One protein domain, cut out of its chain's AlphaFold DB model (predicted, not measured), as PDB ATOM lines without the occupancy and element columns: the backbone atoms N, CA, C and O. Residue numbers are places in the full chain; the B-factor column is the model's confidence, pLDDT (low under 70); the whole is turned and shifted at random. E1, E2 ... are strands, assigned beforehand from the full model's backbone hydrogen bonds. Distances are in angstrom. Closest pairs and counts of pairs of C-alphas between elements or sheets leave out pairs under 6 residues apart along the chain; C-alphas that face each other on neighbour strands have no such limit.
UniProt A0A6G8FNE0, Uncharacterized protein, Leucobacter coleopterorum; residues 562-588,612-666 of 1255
ATOM      1  N   THR A 562      67.928 129.622 203.061       78.44
ATOM      2  CA  THR A 562      66.966 129.540 201.945       78.44
ATOM      3  C   THR A 562      65.919 130.657 201.945       78.44
ATOM      4  O   THR A 562      65.137 130.745 201.002       78.44
ATOM      5  N   GLY A 563      65.861 131.491 202.988       76.31
ATOM      6  CA  GLY A 563      64.906 132.597 203.120       76.31
ATOM      7  C   GLY A 563      65.394 133.932 202.546       76.31
ATOM      8  O   GLY A 563      64.595 134.853 202.376       76.31
ATOM      9  N   VAL A 564      66.688 134.056 202.241       76.94
ATOM     10  CA  VAL A 564      67.298 135.289 201.717       76.94
ATOM     11  C   VAL A 564      67.204 135.382 200.191       76.94
ATOM     12  O   VAL A 564      67.368 134.396 199.478       76.94
ATOM     13  N   ALA A 565      67.013 136.595 199.660       76.06
ATOM     14  CA  ALA A 565      66.844 136.832 198.216       76.06
ATOM     15  C   ALA A 565      68.056 136.416 197.347       76.06
ATOM     16  O   ALA A 565      67.921 136.253 196.132       76.06
ATOM     17  N   GLY A 566      69.230 136.206 197.958       73.81
ATOM     18  CA  GLY A 566      70.401 135.621 197.298       73.81
ATOM     19  C   GLY A 566      70.203 134.168 196.838       73.81
ATOM     20  O   GLY A 566      70.911 133.735 195.933       73.81
ATOM     21  N   THR A 567      69.219 133.448 197.387       87.50
ATOM     22  CA  THR A 567      69.000 132.013 197.151       87.50
ATOM     23  C   THR A 567      67.799 131.763 196.211       87.50
ATOM     24  O   THR A 567      66.649 131.937 196.608       87.50
ATOM     25  N   ASN A 568      68.037 131.398 194.937       87.81
ATOM     26  CA  ASN A 568      67.005 131.281 193.870       87.81
ATOM     27  C   ASN A 568      67.437 130.386 192.672       87.81
ATOM     28  O   ASN A 568      68.616 130.046 192.591       87.81
ATOM     29  N   TYR A 569      66.524 130.005 191.745       91.38
ATOM     30  CA  TYR A 569      66.819 129.084 190.603       91.38
ATOM     31  C   TYR A 569      66.137 129.360 189.226       91.38
ATOM     32  O   TYR A 569      65.202 130.153 189.147       91.38
ATOM     33  N   THR A 570      66.570 128.696 188.127       86.69
ATOM     34  CA  THR A 570      65.908 128.657 186.778       86.69
ATOM     35  C   THR A 570      66.375 127.478 185.870       86.69
ATOM     36  O   THR A 570      67.369 126.842 186.208       86.69
ATOM     37  N   VAL A 571      65.713 127.182 184.724       89.00
ATOM     38  CA  VAL A 571      66.011 126.056 183.776       89.00
ATOM     39  C   VAL A 571      66.059 126.470 182.278       89.00
ATOM     40  O   VAL A 571      65.321 127.359 181.851       89.00
ATOM     41  N   SER A 572      66.862 125.795 181.437       80.81
ATOM     42  CA  SER A 572      67.067 126.055 179.987       80.81
ATOM     43  C   SER A 572      66.064 125.398 179.006       80.81
ATOM     44  O   SER A 572      65.422 124.398 179.319       80.81
ATOM     45  N   THR A 573      66.005 125.883 177.755       78.38
ATOM     46  CA  THR A 573      65.039 125.473 176.704       78.38
ATOM     47  C   THR A 573      65.637 124.634 175.547       78.38
ATOM     48  O   THR A 573      66.855 124.588 175.352       78.38
ATOM     49  N   GLY A 574      64.775 123.962 174.762       82.81
ATOM     50  CA  GLY A 574      65.126 123.242 173.519       82.81
ATOM     51  C   GLY A 574      64.587 121.802 173.415       82.81
ATOM     52  O   GLY A 574      63.782 121.373 174.238       82.81
ATOM     53  N   THR A 575      65.057 121.061 172.404       75.31
ATOM     54  CA  THR A 575      64.939 119.593 172.265       75.31
ATOM     55  C   THR A 575      66.331 118.965 172.130       75.31
ATOM     56  O   THR A 575      67.289 119.651 171.755       75.31
ATOM     57  N   ARG A 576      66.474 117.682 172.474       81.56
ATOM     58  CA  ARG A 576      67.755 116.958 172.556       81.56
ATOM     59  C   ARG A 576      67.639 115.526 172.017       81.56
ATOM     60  O   ARG A 576      66.539 115.025 171.817       81.56
ATOM     61  N   VAL A 577      68.772 114.857 171.820       75.69
ATOM     62  CA  VAL A 577      68.827 113.394 171.641       75.69
ATOM     63  C   VAL A 577      68.901 112.744 173.027       75.69
ATOM     64  O   VAL A 577      69.579 113.255 173.922       75.69
ATOM     65  N   ALA A 578      68.165 111.656 173.230       68.12
ATOM     66  CA  ALA A 578      68.164 110.872 174.456       68.12
ATOM     67  C   ALA A 578      69.542 110.230 174.675       68.12
ATOM     68  O   ALA A 578      70.255 109.887 173.732       68.12
ATOM     69  N   GLY A 579      69.964 110.155 175.933       63.44
ATOM     70  CA  GLY A 579      71.288 109.669 176.331       63.44
ATOM     71  C   GLY A 579      72.476 110.596 176.021       63.44
ATOM     72  O   GLY A 579      73.506 110.442 176.666       63.44
ATOM     73  N   SER A 580      72.362 111.571 175.105       65.19
ATOM     74  CA  SER A 580      73.515 112.379 174.645       65.19
ATOM     75  C   SER A 580      73.349 113.904 174.696       65.19
ATOM     76  O   SER A 580      74.349 114.614 174.781       65.19
ATOM     77  N   GLY A 581      72.126 114.446 174.679       73.69
ATOM     78  CA  GLY A 581      71.883 115.882 174.862       73.69
ATOM     79  C   GLY A 581      71.349 116.228 176.257       73.69
ATOM     80  O   GLY A 581      70.768 115.384 176.933       73.69
ATOM     81  N   ALA A 582      71.514 117.486 176.682       80.19
ATOM     82  CA  ALA A 582      71.131 117.945 178.023       80.19
ATOM     83  C   ALA A 582      70.443 119.325 178.051       80.19
ATOM     84  O   ALA A 582      70.608 120.152 177.147       80.19
ATOM     85  N   HIS A 583      69.695 119.574 179.124       84.88
ATOM     86  CA  HIS A 583      69.263 120.900 179.588       84.88
ATOM     87  C   HIS A 583      70.055 121.286 180.852       84.88
ATOM     88  O   HIS A 583      70.724 120.433 181.431       84.88
ATOM     89  N   THR A 584      69.962 122.535 181.309       85.56
ATOM     90  CA  THR A 584      70.677 123.044 182.492       85.56
ATOM     91  C   THR A 584      69.725 123.756 183.450       85.56
ATOM     92  O   THR A 584      68.875 124.533 183.017       85.56
ATOM     93  N   VAL A 585      69.898 123.508 184.746       88.38
ATOM     94  CA  VAL A 585      69.332 124.240 185.885       88.38
ATOM     95  C   VAL A 585      70.433 125.114 186.489       88.38
ATOM     96  O   VAL A 585      71.577 124.673 186.601       88.38
ATOM     97  N   THR A 586      70.111 126.330 186.915       86.75
ATOM     98  CA  THR A 586      71.037 127.236 187.617       86.75
ATOM     99  C   THR A 586      70.437 127.652 188.952       86.75
ATOM    100  O   THR A 586      69.241 127.930 189.008       86.75
ATOM    101  N   VAL A 587      71.260 127.702 189.999       87.38
ATOM    102  CA  VAL A 587      70.927 128.081 191.381       87.38
ATOM    103  C   VAL A 587      71.988 129.052 191.914       87.38
ATOM    104  O   VAL A 587      73.129 129.039 191.459       87.38
ATOM    105  N   MET A 588      71.643 129.871 192.904       86.12
ATOM    106  CA  MET A 588      72.603 130.587 193.752       86.12
ATOM    107  C   MET A 588      72.280 130.316 195.232       86.12
ATOM    108  O   MET A 588      71.116 130.070 195.545       86.12
ATOM    109  N   LEU A 612      62.526 110.119 183.765       66.94
ATOM    110  CA  LEU A 612      63.692 110.378 182.890       66.94
ATOM    111  C   LEU A 612      64.415 109.113 182.362       66.94
ATOM    112  O   LEU A 612      65.408 109.205 181.633       66.94
ATOM    113  N   GLY A 613      63.935 107.918 182.712       63.72
ATOM    114  CA  GLY A 613      64.663 106.674 182.453       63.72
ATOM    115  C   GLY A 613      65.944 106.607 183.287       63.72
ATOM    116  O   GLY A 613      65.899 106.834 184.491       63.72
ATOM    117  N   GLY A 614      67.074 106.323 182.637       58.06
ATOM    118  CA  GLY A 614      68.418 106.417 183.221       58.06
ATOM    119  C   GLY A 614      69.043 107.814 183.130       58.06
ATOM    120  O   GLY A 614      70.182 107.998 183.549       58.06
ATOM    121  N   GLY A 615      68.327 108.797 182.572       65.00
ATOM    122  CA  GLY A 615      68.681 110.202 182.746       65.00
ATOM    123  C   GLY A 615      68.189 110.722 184.094       65.00
ATOM    124  O   GLY A 615      67.349 110.106 184.749       65.00
ATOM    125  N   GLY A 616      68.702 111.870 184.514       73.50
ATOM    126  CA  GLY A 616      68.377 112.469 185.805       73.50
ATOM    127  C   GLY A 616      68.583 113.975 185.787       73.50
ATOM    128  O   GLY A 616      68.922 114.545 184.749       73.50
ATOM    129  N   VAL A 617      68.421 114.610 186.947       78.88
ATOM    130  CA  VAL A 617      69.088 115.889 187.214       78.88
ATOM    131  C   VAL A 617      70.412 115.571 187.907       78.88
ATOM    132  O   VAL A 617      70.435 114.751 188.824       78.88
ATOM    133  N   SER A 618      71.517 116.163 187.458       77.12
ATOM    134  CA  SER A 618      72.820 115.983 188.102       77.12
ATOM    135  C   SER A 618      72.839 116.607 189.500       77.12
ATOM    136  O   SER A 618      71.987 117.426 189.850       77.12
ATOM    137  N   THR A 619      73.880 116.302 190.272       74.25
ATOM    138  CA  THR A 619      74.269 117.161 191.396       74.25
ATOM    139  C   THR A 619      74.471 118.596 190.915       74.25
ATOM    140  O   THR A 619      74.918 118.826 189.785       74.25
ATOM    141  N   PHE A 620      74.171 119.560 191.778       86.25
ATOM    142  CA  PHE A 620      74.466 120.960 191.516       86.25
ATOM    143  C   PHE A 620      75.953 121.211 191.749       86.25
ATOM    144  O   PHE A 620      76.438 121.137 192.872       86.25
ATOM    145  N   THR A 621      76.687 121.506 190.685       80.25
ATOM    146  CA  THR A 621      78.122 121.797 190.739       80.25
ATOM    147  C   THR A 621      78.328 123.301 190.819       80.25
ATOM    148  O   THR A 621      77.710 124.051 190.064       80.25
ATOM    149  N   GLU A 622      79.187 123.749 191.730       81.94
ATOM    150  CA  GLU A 622      79.542 125.161 191.851       81.94
ATOM    151  C   GLU A 622      80.329 125.641 190.620       81.94
ATOM    152  O   GLU A 622      81.151 124.916 190.057       81.94
ATOM    153  N   THR A 623      80.049 126.860 190.174       80.75
ATOM    154  CA  THR A 623      80.724 127.491 189.034       80.75
ATOM    155  C   THR A 623      82.011 128.197 189.475       80.75
ATOM    156  O   THR A 623      82.288 128.328 190.664       80.75
ATOM    157  N   ALA A 624      82.779 128.743 188.526       73.94
ATOM    158  CA  ALA A 624      83.916 129.615 188.846       73.94
ATOM    159  C   ALA A 624      83.520 130.894 189.627       73.94
ATOM    160  O   ALA A 624      84.382 131.541 190.219       73.94
ATOM    161  N   THR A 625      82.229 131.247 189.655       73.69
ATOM    162  CA  THR A 625      81.667 132.238 190.579       73.69
ATOM    163  C   THR A 625      81.170 131.521 191.833       73.69
ATOM    164  O   THR A 625      80.161 130.810 191.784       73.69
ATOM    165  N   ALA A 626      81.856 131.740 192.958       70.00
ATOM    166  CA  ALA A 626      81.496 131.137 194.238       70.00
ATOM    167  C   ALA A 626      80.045 131.461 194.653       70.00
ATOM    168  O   ALA A 626      79.517 132.534 194.349       70.00
ATOM    169  N   GLY A 627      79.384 130.515 195.320       72.19
ATOM    170  CA  GLY A 627      77.966 130.568 195.692       72.19
ATOM    171  C   GLY A 627      76.983 130.354 194.535       72.19
ATOM    172  O   GLY A 627      75.784 130.240 194.781       72.19
ATOM    173  N   THR A 628      77.438 130.277 193.278       82.75
ATOM    174  CA  THR A 628      76.578 130.007 192.109       82.75
ATOM    175  C   THR A 628      76.767 128.573 191.628       82.75
ATOM    176  O   THR A 628      77.893 128.137 191.414       82.75
ATOM    177  N   TYR A 629      75.668 127.856 191.401       86.25
ATOM    178  CA  TYR A 629      75.640 126.424 191.112       86.25
ATOM    179  C   TYR A 629      74.849 126.100 189.838       86.25
ATOM    180  O   TYR A 629      73.868 126.765 189.505       86.25
ATOM    181  N   THR A 630      75.216 125.023 189.148       84.94
ATOM    182  CA  THR A 630      74.482 124.499 187.986       84.94
ATOM    183  C   THR A 630      74.373 122.982 188.008       84.94
ATOM    184  O   THR A 630      75.346 122.304 188.324       84.94
ATOM    185  N   ALA A 631      73.221 122.453 187.602       85.44
ATOM    186  CA  ALA A 631      72.996 121.029 187.357       85.44
ATOM    187  C   ALA A 631      72.508 120.810 185.919       85.44
ATOM    188  O   ALA A 631      71.873 121.694 185.346       85.44
ATOM    189  N   THR A 632      72.755 119.647 185.322       83.62
ATOM    190  CA  THR A 632      72.223 119.284 183.998       83.62
ATOM    191  C   THR A 632      71.078 118.282 184.108       83.62
ATOM    192  O   THR A 632      71.044 117.467 185.021       83.62
ATOM    193  N   ILE A 633      70.120 118.348 183.180       84.81
ATOM    194  CA  ILE A 633      68.999 117.407 183.071       84.81
ATOM    195  C   ILE A 633      69.160 116.603 181.783       84.81
ATOM    196  O   ILE A 633      69.239 117.182 180.694       84.81
ATOM    197  N   THR A 634      69.139 115.281 181.900       77.88
ATOM    198  CA  THR A 634      69.175 114.326 180.785       77.88
ATOM    199  C   THR A 634      67.993 113.358 180.867       77.88
ATOM    200  O   THR A 634      67.373 113.200 181.915       77.88
ATOM    201  N   SER A 635      67.675 112.685 179.761       78.19
ATOM    202  CA  SER A 635      66.743 111.552 179.713       78.19
ATOM    203  C   SER A 635      67.324 110.508 178.767       78.19
ATOM    204  O   SER A 635      67.799 110.875 177.691       78.19
ATOM    205  N   THR A 636      67.293 109.226 179.134       67.56
ATOM    206  CA  THR A 636      67.616 108.128 178.196       67.56
ATOM    207  C   THR A 636      66.369 107.571 177.519       67.56
ATOM    208  O   THR A 636      66.482 106.805 176.579       67.56
ATOM    209  N   LEU A 637      65.172 107.965 177.961       71.44
ATOM    210  CA  LEU A 637      63.928 107.694 177.244       71.44
ATOM    211  C   LEU A 637      63.543 108.921 176.413       71.44
ATOM    212  O   LEU A 637      63.629 110.055 176.898       71.44
ATOM    213  N   ALA A 638      63.078 108.700 175.182       70.69
ATOM    214  CA  ALA A 638      62.493 109.753 174.356       70.69
ATOM    215  C   ALA A 638      61.200 110.312 175.000       70.69
ATOM    216  O   ALA A 638      60.457 109.582 175.657       70.69
ATOM    217  N   GLY A 639      60.924 111.612 174.832       73.56
ATOM    218  CA  GLY A 639      59.739 112.285 175.397       73.56
ATOM    219  C   GLY A 639      60.018 113.618 176.110       73.56
ATOM    220  O   GLY A 639      61.130 114.136 176.062       73.56
ATOM    221  N   VAL A 640      58.996 114.176 176.776       81.06
ATOM    222  CA  VAL A 640      58.961 115.541 177.368       81.06
ATOM    223  C   VAL A 640      58.772 115.492 178.896       81.06
ATOM    224  O   VAL A 640      58.136 114.561 179.385       81.06
ATOM    225  N   LYS A 641      59.347 116.454 179.646       83.19
ATOM    226  CA  LYS A 641      59.547 116.423 181.122       83.19
ATOM    227  C   LYS A 641      59.427 117.828 181.774       83.19
ATOM    228  O   LYS A 641      59.694 118.825 181.099       83.19
ATOM    229  N   THR A 642      59.077 117.925 183.069       85.38
ATOM    230  CA  THR A 642      58.880 119.200 183.837       85.38
ATOM    231  C   THR A 642      59.593 119.169 185.204       85.38
ATOM    232  O   THR A 642      59.648 118.098 185.791       85.38
ATOM    233  N   ILE A 643      60.133 120.295 185.711       88.56
ATOM    234  CA  ILE A 643      61.185 120.346 186.764       88.56
ATOM    235  C   ILE A 643      60.855 121.264 187.971       88.56
ATOM    236  O   ILE A 643      60.274 122.333 187.776       88.56
ATOM    237  N   ALA A 644      61.314 120.905 189.185       85.50
ATOM    238  CA  ALA A 644      61.329 121.736 190.413       85.50
ATOM    239  C   ALA A 644      62.637 121.564 191.240       85.50
ATOM    240  O   ALA A 644      63.373 120.610 190.990       85.50
ATOM    241  N   VAL A 645      62.948 122.465 192.198       87.81
ATOM    242  CA  VAL A 645      64.252 122.539 192.926       87.81
ATOM    243  C   VAL A 645      64.108 122.888 194.426       87.81
ATOM    244  O   VAL A 645      63.335 123.783 194.776       87.81
ATOM    245  N   SER A 646      64.913 122.252 195.292       84.50
ATOM    246  CA  SER A 646      64.961 122.441 196.760       84.50
ATOM    247  C   SER A 646      66.393 122.400 197.328       84.50
ATOM    248  O   SER A 646      67.275 121.787 196.730       84.50
ATOM    249  N   TYR A 647      66.619 122.991 198.509       85.00
ATOM    250  CA  TYR A 647      67.821 122.808 199.337       85.00
ATOM    251  C   TYR A 647      67.431 122.120 200.650       85.00
ATOM    252  O   TYR A 647      66.636 122.646 201.435       85.00
ATOM    253  N   GLY A 648      67.945 120.911 200.874       72.81
ATOM    254  CA  GLY A 648      67.378 119.993 201.859       72.81
ATOM    255  C   GLY A 648      65.876 119.799 201.611       72.81
ATOM    256  O   GLY A 648      65.443 119.592 200.478       72.81
ATOM    257  N   ALA A 649      65.071 119.919 202.668       73.62
ATOM    258  CA  ALA A 649      63.610 119.866 202.576       73.62
ATOM    259  C   ALA A 649      62.953 121.185 202.102       73.62
ATOM    260  O   ALA A 649      61.751 121.197 201.832       73.62
ATOM    261  N   ASN A 650      63.702 122.291 202.004       80.38
ATOM    262  CA  ASN A 650      63.144 123.620 201.744       80.38
ATOM    263  C   ASN A 650      63.133 123.930 200.232       80.38
ATOM    264  O   ASN A 650      64.201 123.933 199.613       80.38
ATOM    265  N   PRO A 651      61.976 124.217 199.609       83.19
ATOM    266  CA  PRO A 651      61.910 124.558 198.187       83.19
ATOM    267  C   PRO A 651      62.545 125.924 197.902       83.19
ATOM    268  O   PRO A 651      62.366 126.871 198.670       83.19
ATOM    269  N   LEU A 652      63.249 126.053 196.772       87.56
ATOM    270  CA  LEU A 652      63.775 127.346 196.320       87.56
ATOM    271  C   LEU A 652      62.705 128.138 195.565       87.56
ATOM    272  O   LEU A 652      61.840 127.580 194.887       87.56
ATOM    273  N   THR A 653      62.816 129.465 195.610       82.94
ATOM    274  CA  THR A 653      61.999 130.342 194.765       82.94
ATOM    275  C   THR A 653      62.570 130.429 193.345       82.94
ATOM    276  O   THR A 653      63.786 130.461 193.129       82.94
ATOM    277  N   LEU A 654      61.679 130.450 192.351       84.06
ATOM    278  CA  LEU A 654      62.054 130.657 190.954       84.06
ATOM    279  C   LEU A 654      62.518 132.109 190.764       84.06
ATOM    280  O   LEU A 654      61.826 133.049 191.157       84.06
ATOM    281  N   LYS A 655      63.659 132.299 190.101       83.38
ATOM    282  CA  LYS A 655      64.134 133.615 189.671       83.38
ATOM    283  C   LYS A 655      63.100 134.258 188.744       83.38
ATOM    284  O   LYS A 655      62.638 133.629 187.792       83.38
ATOM    285  N   VAL A 656      62.751 135.516 189.017       78.38
ATOM    286  CA  VAL A 656      61.727 136.276 188.279       78.38
ATOM    287  C   VAL A 656      61.995 136.205 186.766       78.38
ATOM    288  O   VAL A 656      63.015 136.704 186.294       78.38
ATOM    289  N   GLY A 657      61.087 135.558 186.021       76.56
ATOM    290  CA  GLY A 657      61.195 135.334 184.570       76.56
ATOM    291  C   GLY A 657      61.768 133.976 184.108       76.56
ATOM    292  O   GLY A 657      62.077 133.841 182.928       76.56
ATOM    293  N   GLY A 658      61.942 132.985 184.993       78.75
ATOM    294  CA  GLY A 658      62.515 131.664 184.666       78.75
ATOM    295  C   GLY A 658      61.606 130.646 183.936       78.75
ATOM    296  O   GLY A 658      60.407 130.854 183.773       78.75
ATOM    297  N   ASN A 659      62.194 129.510 183.525       84.56
ATOM    298  CA  ASN A 659      61.558 128.373 182.816       84.56
ATOM    299  C   ASN A 659      61.761 127.029 183.572       84.56
ATOM    300  O   ASN A 659      62.600 126.966 184.468       84.56
ATOM    301  N   THR A 660      61.002 125.970 183.221       82.94
ATOM    302  CA  THR A 660      60.888 124.702 183.986       82.94
ATOM    303  C   THR A 660      60.746 123.373 183.179       82.94
ATOM    304  O   THR A 660      60.327 122.377 183.767       82.94
ATOM    305  N   LYS A 661      61.051 123.276 181.862       85.12
ATOM    306  CA  LYS A 661      60.763 122.058 181.023       85.12
ATOM    307  C   LYS A 661      61.896 121.557 180.082       85.12
ATOM    308  O   LYS A 661      62.750 122.353 179.696       85.12
ATOM    309  N   ALA A 662      61.873 120.265 179.676       82.75
ATOM    310  CA  ALA A 662      62.896 119.560 178.846       82.75
ATOM    311  C   ALA A 662      62.349 118.459 177.868       82.75
ATOM    312  O   ALA A 662      61.217 118.012 178.065       82.75
ATOM    313  N   SER A 663      63.100 118.014 176.824       84.81
ATOM    314  CA  SER A 663      62.606 117.093 175.741       84.81
ATOM    315  C   SER A 663      63.668 116.289 174.910       84.81
ATOM    316  O   SER A 663      64.722 116.848 174.608       84.81
ATOM    317  N   PHE A 664      63.395 115.022 174.488       82.69
ATOM    318  CA  PHE A 664      64.389 114.011 173.987       82.69
ATOM    319  C   PHE A 664      63.936 113.006 172.856       82.69
ATOM    320  O   PHE A 664      62.744 112.702 172.789       82.69
ATOM    321  N   ILE A 665      64.859 112.422 172.035       78.56
ATOM    322  CA  ILE A 665      64.624 111.433 170.908       78.56
ATOM    323  C   ILE A 665      65.659 110.260 170.760       78.56
ATOM    324  O   ILE A 665      66.718 110.331 171.360       78.56
ATOM    325  N   ALA A 666      65.403 109.218 169.941       65.81
ATOM    326  CA  ALA A 666      66.244 108.000 169.726       65.81
ATOM    327  C   ALA A 666      67.520 108.170 168.835       65.81
ATOM    328  O   ALA A 666      67.717 109.245 168.264       65.81
TER     329      ALA A 666
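What this domain is: This is residues 562 to 588 and 612 to 666 of the 1255 residues of an uncharacterized protein of Leucobacter coleopterorum (UniProt A0A6G8FNE0). With little regular structure, this is a small elongated sandwich: sheet E1, E2, E3 lies face to face with sheet E4, E5, their strands at 10 degrees. The 82 printed residues include five named strands, E1 to E5 in order, both sheets antiparallel; the class is all strand, with only 30 residues in named elements. It is compact, radius of gyration of the C-alphas 13.1 A, spanning 42 by 23 by 23 A.

Where its parts are: Find C-alpha 568 at (67.005, 131.281, 193.870), where E1 starts, running to residue 571, 11.4 A. Next come E2, residues 583 to 588, 17.5 A; E3, 628 to 633, 17.3 A; E4, 639 to 647, 27.4 A; and E5, 661 to 665, 15.2 A, ending at (64.624, 111.433, 170.908).

How they stand to each other: Look at hairpin E1 and E2: N 570 and O 586 are 2.9 A apart. For E2 and E3, see N 585 and O 631, 2.7 A; for hairpin E4 and E5, N 641 and O 662, 2.9 A; these are within hydrogen-bond range. Between sheets, the closest C-alphas of E2 and E5, His 583 and Ala 662, are 6.5 A apart.

The domain as a whole: Residues 589 to 611 are cut out, a 24.6 A gap between C-alphas 588 and 612. Links E1 to E2 and E4 to E5 are long. Confidence is under 70 at 578 to 580, 612 to 615, 636 and 666.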